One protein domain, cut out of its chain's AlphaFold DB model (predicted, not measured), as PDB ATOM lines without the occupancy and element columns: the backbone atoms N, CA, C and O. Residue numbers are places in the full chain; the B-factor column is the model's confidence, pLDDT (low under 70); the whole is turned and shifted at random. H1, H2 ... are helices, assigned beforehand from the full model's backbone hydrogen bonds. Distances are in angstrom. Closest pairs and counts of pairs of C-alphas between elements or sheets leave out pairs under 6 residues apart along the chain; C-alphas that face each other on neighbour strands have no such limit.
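This is residues 4 to 83 of the 83 residues of an uncharacterized protein of Eisenbergiella tayi (UniProt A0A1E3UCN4). One long, nearly straight helix, H4, has a small head of three short helices, H1, H2 and H3, at its beginning, and its far part, within residues 59 to 83, sticks out as a free arm. In the head H2 is the piece that packs on H4, crossing it nearly at a right angle, while H3 touches H2, H1 meets H2 only at the corner by their link, and both H1 and H3 are apart from H4. The printed part has 80 residues with four named helices, in the order H1, H2, H3, H4, and no named strand; the class is all helix. The whole is extended, with a radius of gyration of the C-alphas of 19.7 A and spans of 68 by 22 by 18 A, the arm making the length.

H4, residues 41 to 81, touches H2, residues 14 to 21, with residues 46 to 54 alone. Their closest C-alphas, those of Thr 21 and Ala 47, are 4.2 A apart, and their lines are about perpendicular, at 74 degrees. H2 also touches H3, residues 25 to 32, with the C-alphas of Cys 18 and Arg 25 closest at 6.3 A. The lines of H2 and H3 are only just about perpendicular, at 72 degrees. H1, residues 4 to 9, and H2 only just touch, with 3 pairs of C-alphas within 8 A, and touch only at the corner by their link. The closest C-alphas of H1 and H2, those of Ala 7 and Val 14, are 5.6 A apart, and the two helices run the same way at a steep tilt of 65 degrees. H1 and H3 are near each other, with 5 pairs of C-alphas within 10 A. H4 is apart from H1 and from H3. In H1, H2, H3 and H4 every O i to N i+4 pair is within hydrogen-bond range.

H4 measures 59.7 A from C-alpha 41 at (102.599, 9.749, -138.688) to C-alpha 81 at (87.584, 4.673, -81.083). H2 measures 10.5 A, H3 10.4 A and H1 8.8 A from first to last C-alpha. H1 begins at C-alpha 4, at (108.140, -7.062, -124.380).

The two C-alphas farthest apart, those of Lys 39 and Glu 83, are 68.6 A apart. Residues 59 to 83, of which 59 to 81 belong to H4, stand free; the body without them has 55 residues and spans 30 by 21 by 15 A. The printed part has no cut and ends at residue 83, the chain's last residue. The links from H1 to H2 and from H2 to H3 are tight, and the link of 8 residues from H3 to H4 is short. The mean pLDDT of the printed part is 91.1, and residues 37 to 40 and residue 83 are under 70.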
ATOM      1  N   LYS A   4     108.557  -6.363-125.603       96.25
ATOM      2  CA  LYS A   4     108.140  -7.062-124.380       96.25
ATOM      3  C   LYS A   4     108.359  -6.200-123.135       96.25
ATOM      4  O   LYS A   4     107.475  -6.130-122.295       96.25
ATOM      5  N   GLU A   5     109.515  -5.546-123.032       96.50
ATOM      6  CA  GLU A   5     109.809  -4.605-121.942       96.50
ATOM      7  C   GLU A   5     108.870  -3.398-121.983       96.50
ATOM      8  O   GLU A   5     108.387  -2.961-120.946       96.50
ATOM      9  N   TYR A   6     108.569  -2.879-123.176       95.06
ATOM     10  CA  TYR A   6     107.628  -1.773-123.330       95.06
ATOM     11  C   TYR A   6     106.221  -2.166-122.863       95.06
ATOM     12  O   TYR A   6     105.639  -1.457-122.053       95.06
ATOM     13  N   ALA A   7     105.704  -3.316-123.311       96.31
ATOM     14  CA  ALA A   7     104.398  -3.822-122.881       96.31
ATOM     15  C   ALA A   7     104.336  -4.031-121.358       96.31
ATOM     16  O   ALA A   7     103.376  -3.610-120.720       96.31
ATOM     17  N   ALA A   8     105.398  -4.591-120.769       96.62
ATOM     18  CA  ALA A   8     105.472  -4.823-119.330       96.62
ATOM     19  C   ALA A   8     105.412  -3.526-118.503       96.62
ATOM     20  O   ALA A   8     104.826  -3.532-117.432       96.62
ATOM     21  N   ASN A   9     105.957  -2.408-118.999       95.06
ATOM     22  CA  ASN A   9     105.842  -1.108-118.318       95.06
ATOM     23  C   ASN A   9     104.422  -0.514-118.357       95.06
ATOM     24  O   ASN A   9     104.142   0.430-117.627       95.06
ATOM     25  N   PHE A  10     103.553  -1.038-119.221       94.81
ATOM     26  CA  PHE A  10     102.130  -0.705-119.273       94.81
ATOM     27  C   PHE A  10     101.264  -1.777-118.598       94.81
ATOM     28  O   PHE A  10     100.053  -1.757-118.777       94.81
ATOM     29  N   ASP A  11     101.868  -2.729-117.877       95.25
ATOM     30  CA  ASP A  11     101.177  -3.884-117.290       95.25
ATOM     31  C   ASP A  11     100.384  -4.708-118.326       95.25
ATOM     32  O   ASP A  11      99.354  -5.310-118.027       95.25
ATOM     33  N   MET A  12     100.887  -4.762-119.567       96.00
ATOM     34  CA  MET A  12     100.281  -5.480-120.688       96.00
ATOM     35  C   MET A  12     101.147  -6.640-121.180       96.00
ATOM     36  O   MET A  12     102.384  -6.619-121.156       96.00
ATOM     37  N   THR A  13     100.496  -7.626-121.785       97.50
ATOM     38  CA  THR A  13     101.127  -8.538-122.736       97.50
ATOM     39  C   THR A  13     101.422  -7.830-124.062       97.50
ATOM     40  O   THR A  13     100.838  -6.808-124.419       97.50
ATOM     41  N   VAL A  14     102.319  -8.408-124.868       96.44
ATOM     42  CA  VAL A  14     102.598  -7.880-126.216       96.44
ATOM     43  C   VAL A  14     101.347  -7.901-127.105       96.44
ATOM     44  O   VAL A  14     101.220  -7.042-127.972       96.44
ATOM     45  N   ASN A  15     100.429  -8.849-126.898       97.88
ATOM     46  CA  ASN A  15      99.205  -8.944-127.694       97.88
ATOM     47  C   ASN A  15      98.237  -7.807-127.352       97.88
ATOM     48  O   ASN A  15      97.805  -7.108-128.262       97.88
ATOM     49  N   GLU A  16      97.999  -7.552-126.065       97.75
ATOM     50  CA  GLU A  16      97.183  -6.413-125.613       97.75
ATOM     51  C   GLU A  16      97.780  -5.085-126.084       97.75
ATOM     52  O   GLU A  16      97.063  -4.213-126.569       97.75
ATOM     53  N   LEU A  17      99.111  -4.950-126.051       96.88
ATOM     54  CA  LEU A  17      99.777  -3.772-126.600       96.88
ATOM     55  C   LEU A  17      99.495  -3.600-128.104       96.88
ATOM     56  O   LEU A  17      99.252  -2.479-128.557       96.88
ATOM     57  N   CYS A  18      99.516  -4.684-128.889       95.94
ATOM     58  CA  CYS A  18      99.157  -4.632-130.313       95.94
ATOM     59  C   CYS A  18      97.695  -4.206-130.506       95.94
ATOM     60  O   CYS A  18      97.410  -3.394-131.383       95.94
ATOM     61  N   GLU A  19      96.783  -4.711-129.678       96.69
ATOM     62  CA  GLU A  19      95.359  -4.366-129.730       96.69
ATOM     63  C   GLU A  19      95.115  -2.889-129.399       96.69
ATOM     64  O   GLU A  19      94.474  -2.185-130.179       96.69
ATOM     65  N   VAL A  20      95.694  -2.386-128.302       96.50
ATOM     66  CA  VAL A  20      95.569  -0.981-127.879       96.50
ATOM     67  C   VAL A  20      96.149  -0.040-128.929       96.50
ATOM     68  O   VAL A  20      95.540   0.971-129.283       96.50
ATOM     69  N   THR A  21      97.327  -0.358-129.460       94.12
ATOM     70  CA  THR A  21      98.005   0.513-130.430       94.12
ATOM     71  C   THR A  21      97.460   0.375-131.851       94.12
ATOM     72  O   THR A  21      97.669   1.268-132.672       94.12
ATOM     73  N   GLY A  22      96.782  -0.732-132.168       93.25
ATOM     74  CA  GLY A  22      96.399  -1.099-133.532       93.25
ATOM     75  C   GLY A  22      97.595  -1.410-134.444       93.25
ATOM     76  O   GLY A  22      97.450  -1.427-135.668       93.25
ATOM     77  N   LEU A  23      98.785  -1.612-133.872       92.62
ATOM     78  CA  LEU A  23     100.019  -1.906-134.595       92.62
ATOM     79  C   LEU A  23     100.355  -3.391-134.494       92.62
ATOM     80  O   LEU A  23     100.101  -4.047-133.488       92.62
ATOM     81  N   SER A  24     100.988  -3.928-135.536       93.62
ATOM     82  CA  SER A  24     101.536  -5.280-135.472       93.62
ATOM     83  C   SER A  24     102.761  -5.323-134.558       93.62
ATOM     84  O   SER A  24     103.466  -4.328-134.379       93.62
ATOM     85  N   ARG A  25     103.094  -6.515-134.052       93.69
ATOM     86  CA  ARG A  25     104.317  -6.730-133.268       93.69
ATOM     87  C   ARG A  25     105.581  -6.296-134.012       93.69
ATOM     88  O   ARG A  25     106.481  -5.740-133.388       93.69
ATOM     89  N   GLN A  26     105.647  -6.539-135.324       90.81
ATOM     90  CA  GLN A  26     106.766  -6.078-136.145       90.81
ATOM     91  C   GLN A  26     106.784  -4.550-136.234       90.81
ATOM     92  O   GLN A  26     107.821  -3.957-135.975       90.81
ATOM     93  N   GLY A  27     105.635  -3.910-136.476       90.25
ATOM     94  CA  GLY A  27     105.547  -2.447-136.519       90.25
ATOM     95  C   GLY A  27     105.949  -1.787-135.196       90.25
ATOM     96  O   GLY A  27     106.654  -0.783-135.196       90.25
ATOM     97  N   LEU A  28     105.570  -2.380-134.061       90.88
ATOM     98  CA  LEU A  28     106.033  -1.943-132.741       90.88
ATOM     99  C   LEU A  28     107.546  -2.124-132.575       90.88
ATOM    100  O   LEU A  28     108.209  -1.237-132.044       90.88
ATOM    101  N   ASN A  29     108.103  -3.247-133.034       91.19
ATOM    102  CA  ASN A  29     109.542  -3.507-132.983       91.19
ATOM    103  C   ASN A  29     110.324  -2.485-133.825       91.19
ATOM    104  O   ASN A  29     111.278  -1.880-133.341       91.19
ATOM    105  N   ASP A  30     109.857  -2.206-135.038       88.56
ATOM    106  CA  ASP A  30     110.479  -1.240-135.944       88.56
ATOM    107  C   ASP A  30     110.501   0.173-135.338       88.56
ATOM    108  O   ASP A  30     111.501   0.884-135.448       88.56
ATOM    109  N   ILE A  31     109.428   0.569-134.643       86.12
ATOM    110  CA  ILE A  31     109.323   1.876-133.982       86.12
ATOM    111  C   ILE A  31     110.189   1.944-132.716       86.12
ATOM    112  O   ILE A  31     110.925   2.911-132.529       86.12
ATOM    113  N   LEU A  32     110.082   0.951-131.827       85.56
ATOM    114  CA  LEU A  32     110.675   0.992-130.483       85.56
ATOM    115  C   LEU A  32     112.154   0.590-130.458       85.56
ATOM    116  O   LEU A  32     112.916   1.110-129.646       85.56
ATOM    117  N   VAL A  33     112.551  -0.346-131.322       82.06
ATOM    118  CA  VAL A  33     113.916  -0.895-131.388       82.06
ATOM    119  C   VAL A  33     114.648  -0.354-132.606       82.06
ATOM    120  O   VAL A  33     115.780   0.101-132.490       82.06
ATOM    121  N   GLY A  34     113.996  -0.392-133.771       77.81
ATOM    122  CA  GLY A  34     114.592   0.038-135.036       77.81
ATOM    123  C   GLY A  34     114.721   1.555-135.184       77.81
ATOM    124  O   GLY A  34     115.381   2.015-136.112       77.81
ATOM    125  N   GLY A  35     114.086   2.340-134.303       70.69
ATOM    126  CA  GLY A  35     114.056   3.804-134.391       70.69
ATOM    127  C   GLY A  35     113.376   4.314-135.664       70.69
ATOM    128  O   GLY A  35     113.560   5.471-136.049       70.69
ATOM    129  N   TYR A  36     112.607   3.459-136.344       71.56
ATOM    130  CA  TYR A  36     112.023   3.774-137.634       71.56
ATOM    131  C   TYR A  36     110.827   4.706-137.435       71.56
ATOM    132  O   TYR A  36     109.724   4.299-137.060       71.56
ATOM    133  N   ILE A  37     111.039   5.995-137.694       64.94
ATOM    134  CA  ILE A  37     109.962   6.981-137.745       64.94
ATOM    135  C   ILE A  37     109.240   6.762-139.077       64.94
ATOM    136  O   ILE A  37     109.626   7.302-140.111       64.94
ATOM    137  N   SER A  38     108.238   5.880-139.075       59.81
ATOM    138  CA  SER A  38     107.480   5.554-140.287       59.81
ATOM    139  C   SER A  38     106.904   6.812-140.962       59.81
ATOM    140  O   SER A  38     106.581   7.795-140.290       59.81
ATOM    141  N   LYS A  39     106.668   6.746-142.282       57.78
ATOM    142  CA  LYS A  39     105.893   7.752-143.042       57.78
ATOM    143  C   LYS A  39     104.420   7.859-142.597       57.78
ATOM    144  O   LYS A  39     103.719   8.764-143.031       57.78
ATOM    145  N   GLU A  40     103.948   6.963-141.731       65.00
ATOM    146  CA  GLU A  40     102.567   6.877-141.245       65.00
ATOM    147  C   GLU A  40     102.405   7.594-139.895       65.00
ATOM    148  O   GLU A  40     102.031   7.008-138.875       65.00
ATOM    149  N   SER A  41     102.701   8.898-139.884       75.69
ATOM    150  CA  SER A  41     102.599   9.749-138.688       75.69
ATOM    151  C   SER A  41     101.222   9.671-138.018       75.69
ATOM    152  O   SER A  41     101.144   9.681-136.792       75.69
ATOM    153  N   GLN A  42     100.152   9.508-138.801       83.06
ATOM    154  CA  GLN A  42      98.779   9.392-138.304       83.06
ATOM    155  C   GLN A  42      98.535   8.104-137.506       83.06
ATOM    156  O   GLN A  42      97.959   8.170-136.421       83.06
ATOM    157  N   LYS A  43      99.002   6.937-137.981       84.44
ATOM    158  CA  LYS A  43      98.870   5.675-137.228       84.44
ATOM    159  C   LYS A  43      99.638   5.739-135.917       84.44
ATOM    160  O   LYS A  43      99.127   5.317-134.886       84.44
ATOM    161  N   ARG A  44     100.838   6.323-135.943       85.38
ATOM    162  CA  ARG A  44     101.635   6.524-134.731       85.38
ATOM    163  C   ARG A  44     100.954   7.486-133.757       85.38
ATOM    164  O   ARG A  44     100.904   7.184-132.573       85.38
ATOM    165  N   ALA A  45     100.414   8.604-134.242       89.12
ATOM    166  CA  ALA A  45      99.681   9.555-133.409       89.12
ATOM    167  C   ALA A  45      98.473   8.893-132.732       89.12
ATOM    168  O   ALA A  45      98.305   9.025-131.525       89.12
ATOM    169  N   LYS A  46      97.697   8.099-133.479       91.00
ATOM    170  CA  LYS A  46      96.570   7.336-132.926       91.00
ATOM    171  C   LYS A  46      97.014   6.293-131.894       91.00
ATOM    172  O   LYS A  46      96.396   6.178-130.846       91.00
ATOM    173  N   ALA A  47      98.096   5.559-132.160       92.38
ATOM    174  CA  ALA A  47      98.645   4.602-131.200       92.38
ATOM    175  C   ALA A  47      99.072   5.285-129.887       92.38
ATOM    176  O   ALA A  47      98.839   4.740-128.811       92.38
ATOM    177  N   VAL A  48      99.664   6.482-129.968       92.50
ATOM    178  CA  VAL A  48     100.029   7.289-128.793       92.50
ATOM    179  C   VAL A  48      98.789   7.757-128.031       92.50
ATOM    180  O   VAL A  48      98.762   7.619-126.814       92.50
ATOM    181  N   ASP A  49      97.764   8.256-128.721       95.69
ATOM    182  CA  ASP A  49      96.507   8.699-128.100       95.69
ATOM    183  C   ASP A  49      95.786   7.553-127.368       95.69
ATOM    184  O   ASP A  49      95.353   7.692-126.221       95.69
ATOM    185  N   ASN A  50      95.765   6.365-127.977       96.38
ATOM    186  CA  ASN A  50      95.216   5.164-127.353       96.38
ATOM    187  C   ASN A  50      96.008   4.748-126.102       96.38
ATOM    188  O   ASN A  50      95.413   4.410-125.078       96.38
ATOM    189  N   LEU A  51      97.344   4.785-126.160       96.19
ATOM    190  CA  LEU A  51      98.199   4.478-125.007       96.19
ATOM    191  C   LEU A  51      98.037   5.505-123.883       96.19
ATOM    192  O   LEU A  51      98.005   5.127-122.714       96.19
ATOM    193  N   LEU A  52      97.904   6.788-124.227       97.00
ATOM    194  CA  LEU A  52      97.634   7.853-123.264       97.00
ATOM    195  C   LEU A  52      96.286   7.636-122.573       97.00
ATOM    196  O   LEU A  52      96.198   7.725-121.347       97.00
ATOM    197  N   THR A  53      95.256   7.301-123.347       97.25
ATOM    198  CA  THR A  53      93.930   6.966-122.819       97.25
ATOM    199  C   THR A  53      94.005   5.774-121.870       97.25
ATOM    200  O   THR A  53      93.500   5.846-120.751       97.25
ATOM    201  N   TYR A  54      94.690   4.697-122.271       96.69
ATOM    202  CA  TYR A  54      94.886   3.528-121.415       96.69
ATOM    203  C   TYR A  54      95.569   3.898-120.091       96.69
ATOM    204  O   TYR A  54      95.048   3.576-119.024       96.69
ATOM    205  N   ALA A  55      96.696   4.615-120.151       96.25
ATOM    206  CA  ALA A  55      97.449   5.007-118.962       96.25
ATOM    207  C   ALA A  55      96.618   5.892-118.021       96.25
ATOM    208  O   ALA A  55      96.643   5.709-116.806       96.25
ATOM    209  N   THR A  56      95.833   6.814-118.583       97.19
ATOM    210  CA  THR A  56      94.952   7.704-117.814       97.19
ATOM    211  C   THR A  56      93.843   6.923-117.111       97.19
ATOM    212  O   THR A  56      93.562   7.162-115.935       97.19
ATOM    213  N   ASN A  57      93.240   5.953-117.798       96.69
ATOM    214  CA  ASN A  57      92.202   5.105-117.219       96.69
ATOM    215  C   ASN A  57      92.760   4.213-116.103       96.69
ATOM    216  O   ASN A  57      92.158   4.133-115.034       96.69
ATOM    217  N   ALA A  58      93.927   3.595-116.320       95.56
ATOM    218  CA  ALA A  58      94.602   2.782-115.310       95.56
ATOM    219  C   ALA A  58      94.949   3.610-114.060       95.56
ATOM    220  O   ALA A  58      94.652   3.198-112.938       95.56
ATOM    221  N   TYR A  59      95.495   4.814-114.255       96.19
ATOM    222  CA  TYR A  59      95.774   5.761-113.176       96.19
ATOM    223  C   TYR A  59      94.509   6.137-112.392       96.19
ATOM    224  O   TYR A  59      94.502   6.079-111.163       96.19
ATOM    225  N   THR A  60      93.425   6.472-113.093       97.88
ATOM    226  CA  THR A  60      92.156   6.875-112.470       97.88
ATOM    227  C   THR A  60      91.564   5.735-111.640       97.88
ATOM    228  O   THR A  60      91.200   5.938-110.484       97.88
ATOM    229  N   ALA A  61      91.551   4.514-112.179       96.75
ATOM    230  CA  ALA A  61      91.078   3.334-111.458       96.75
ATOM    231  C   ALA A  61      91.914   3.056-110.195       96.75
ATOM    232  O   ALA A  61      91.356   2.776-109.131       96.75
ATOM    233  N   ALA A  62      93.242   3.180-110.288       97.19
ATOM    234  CA  ALA A  62      94.134   3.008-109.145       97.19
ATOM    235  C   ALA A  62      93.892   4.074-108.061       97.19
ATOM    236  O   ALA A  62      93.837   3.740-106.876       97.19
ATOM    237  N   MET A  63      93.692   5.336-108.455       98.31
ATOM    238  CA  MET A  63      93.338   6.414-107.528       98.31
ATOM    239  C   MET A  63      92.020   6.140-106.808       98.31
ATOM    240  O   MET A  63      91.970   6.222-105.583       98.31
ATOM    241  N   GLU A  64      90.963   5.785-107.540       98.31
ATOM    242  CA  GLU A  64      89.655   5.494-106.947       98.31
ATOM    243  C   GLU A  64      89.716   4.317-105.970       98.31
ATOM    244  O   GLU A  64      89.072   4.332-104.920       98.31
ATOM    245  N   GLN A  65      90.492   3.282-106.298       97.94
ATOM    246  CA  GLN A  65      90.668   2.136-105.415       97.94
ATOM    247  C   GLN A  65      91.441   2.514-104.146       97.94
ATOM    248  O   GLN A  65      91.051   2.108-103.047       97.94
ATOM    249  N   ALA A  66      92.506   3.306-104.280       98.31
ATOM    250  CA  ALA A  66      93.278   3.803-103.147       98.31
ATOM    251  C   ALA A  66      92.427   4.698-102.233       98.31
ATOM    252  O   ALA A  66      92.468   4.533-101.011       98.31
ATOM    253  N   ASP A  67      91.612   5.578-102.815       98.38
ATOM    254  CA  ASP A  67      90.716   6.476-102.087       98.38
ATOM    255  C   ASP A  67      89.635   5.708-101.312       98.38
ATOM    256  O   ASP A  67      89.457   5.912-100.107       98.38
ATOM    257  N   LYS A  68      88.982   4.730-101.956       98.12
ATOM    258  CA  LYS A  68      88.025   3.830-101.289       98.12
ATOM    259  C   LYS A  68      88.676   3.073-100.135       98.12
ATOM    260  O   LYS A  68      88.100   2.978 -99.051       98.12
ATOM    261  N   ALA A  69      89.885   2.549-100.341       98.38
ATOM    262  CA  ALA A  69      90.610   1.821 -99.305       98.38
ATOM    263  C   ALA A  69      91.016   2.726 -98.129       98.38
ATOM    264  O   ALA A  69      91.007   2.282 -96.982       98.38
ATOM    265  N   TYR A  70      91.373   3.984 -98.387       98.12
ATOM    266  CA  TYR A  70      91.658   4.971 -97.348       98.12
ATOM    267  C   TYR A  70      90.414   5.270 -96.500       98.12
ATOM    268  O   TYR A  70      90.453   5.092 -95.281       98.12
ATOM    269  N   HIS A  71      89.293   5.622 -97.134       98.19
ATOM    270  CA  HIS A  71      88.042   5.912 -96.430       98.19
ATOM    271  C   HIS A  71      87.515   4.706 -95.642       98.19
ATOM    272  O   HIS A  71      87.099   4.861 -94.495       98.19
ATOM    273  N   GLY A  72      87.611   3.494 -96.198       98.06
ATOM    274  CA  GLY A  72      87.255   2.269 -95.477       98.06
ATOM    275  C   GLY A  72      88.094   2.058 -94.210       98.06
ATOM    276  O   GLY A  72      87.561   1.693 -93.165       98.06
ATOM    277  N   ARG A  73      89.403   2.355 -94.251       98.00
ATOM    278  CA  ARG A  73      90.269   2.291 -93.057       98.00
ATOM    279  C   ARG A  73      89.907   3.351 -92.018       98.00
ATOM    280  O   ARG A  73      89.935   3.045 -90.830       98.00
ATOM    281  N   LEU A  74      89.545   4.564 -92.440       97.62
ATOM    282  CA  LEU A  74      89.073   5.602 -91.518       97.62
ATOM    283  C   LEU A  74      87.786   5.186 -90.799       97.62
ATOM    284  O   LEU A  74      87.675   5.401 -89.596       97.62
ATOM    285  N   GLN A  75      86.846   4.557 -91.507       97.25
ATOM    286  CA  GLN A  75      85.615   4.038 -90.901       97.25
ATOM    287  C   GLN A  75      85.912   2.972 -89.840       97.25
ATOM    288  O   GLN A  75      85.382   3.046 -88.735       97.25
ATOM    289  N   LEU A  76      86.812   2.025 -90.131       97.00
ATOM    290  CA  LEU A  76      87.238   1.018 -89.152       97.00
ATOM    291  C   LEU A  76      87.903   1.653 -87.920       97.00
ATOM    292  O   LEU A  76      87.642   1.235 -86.795       97.00
ATOM    293  N   LEU A  77      88.734   2.681 -88.117       97.12
ATOM    294  CA  LEU A  77      89.363   3.414 -87.016       97.12
ATOM    295  C   LEU A  77      88.327   4.138 -86.145       97.12
ATOM    296  O   LEU A  77      88.440   4.126 -84.922       97.12
ATOM    297  N   GLN A  78      87.317   4.757 -86.763       94.50
ATOM    298  CA  GLN A  78      86.222   5.412 -86.044       94.50
ATOM    299  C   GLN A  78      85.422   4.415 -85.205       94.50
ATOM    300  O   GLN A  78      85.107   4.722 -84.060       94.50
ATOM    301  N   MET A  79      85.145   3.220 -85.738       93.81
ATOM    302  CA  MET A  79      84.493   2.150 -84.974       93.81
ATOM    303  C   MET A  79      85.324   1.757 -83.749       93.81
ATOM    304  O   MET A  79      84.782   1.694 -82.655       93.81
ATOM    305  N   PHE A  80      86.639   1.577 -83.912       92.88
ATOM    306  CA  PHE A  80      87.537   1.220 -82.811       92.88
ATOM    307  C   PHE A  80      87.610   2.287 -81.707       92.88
ATOM    308  O   PHE A  80      87.765   1.950 -80.543       92.88
ATOM    309  N   TYR A  81      87.531   3.574 -82.057       88.50
ATOM    310  CA  TYR A  81      87.584   4.673 -81.083       88.50
ATOM    311  C   TYR A  81      86.234   4.949 -80.392       88.50
ATOM    312  O   TYR A  81      86.170   5.747 -79.457       88.50
ATOM    313  N   HIS A  82      85.132   4.385 -80.891       71.25
ATOM    314  CA  HIS A  82      83.784   4.577 -80.341       71.25
ATOM    315  C   HIS A  82      83.253   3.352 -79.573       71.25
ATOM    316  O   HIS A  82      82.123   3.404 -79.083       71.25
ATOM    317  N   GLU A  83      84.069   2.301 -79.428       51.91
ATOM    318  CA  GLU A  83      83.954   1.249 -78.401       51.91
ATOM    319  C   GLU A  83      84.867   1.560 -77.204       51.91
ATOM    320  O   GLU A  83      84.462   1.236 -76.064       51.91
TER     321      GLU A  83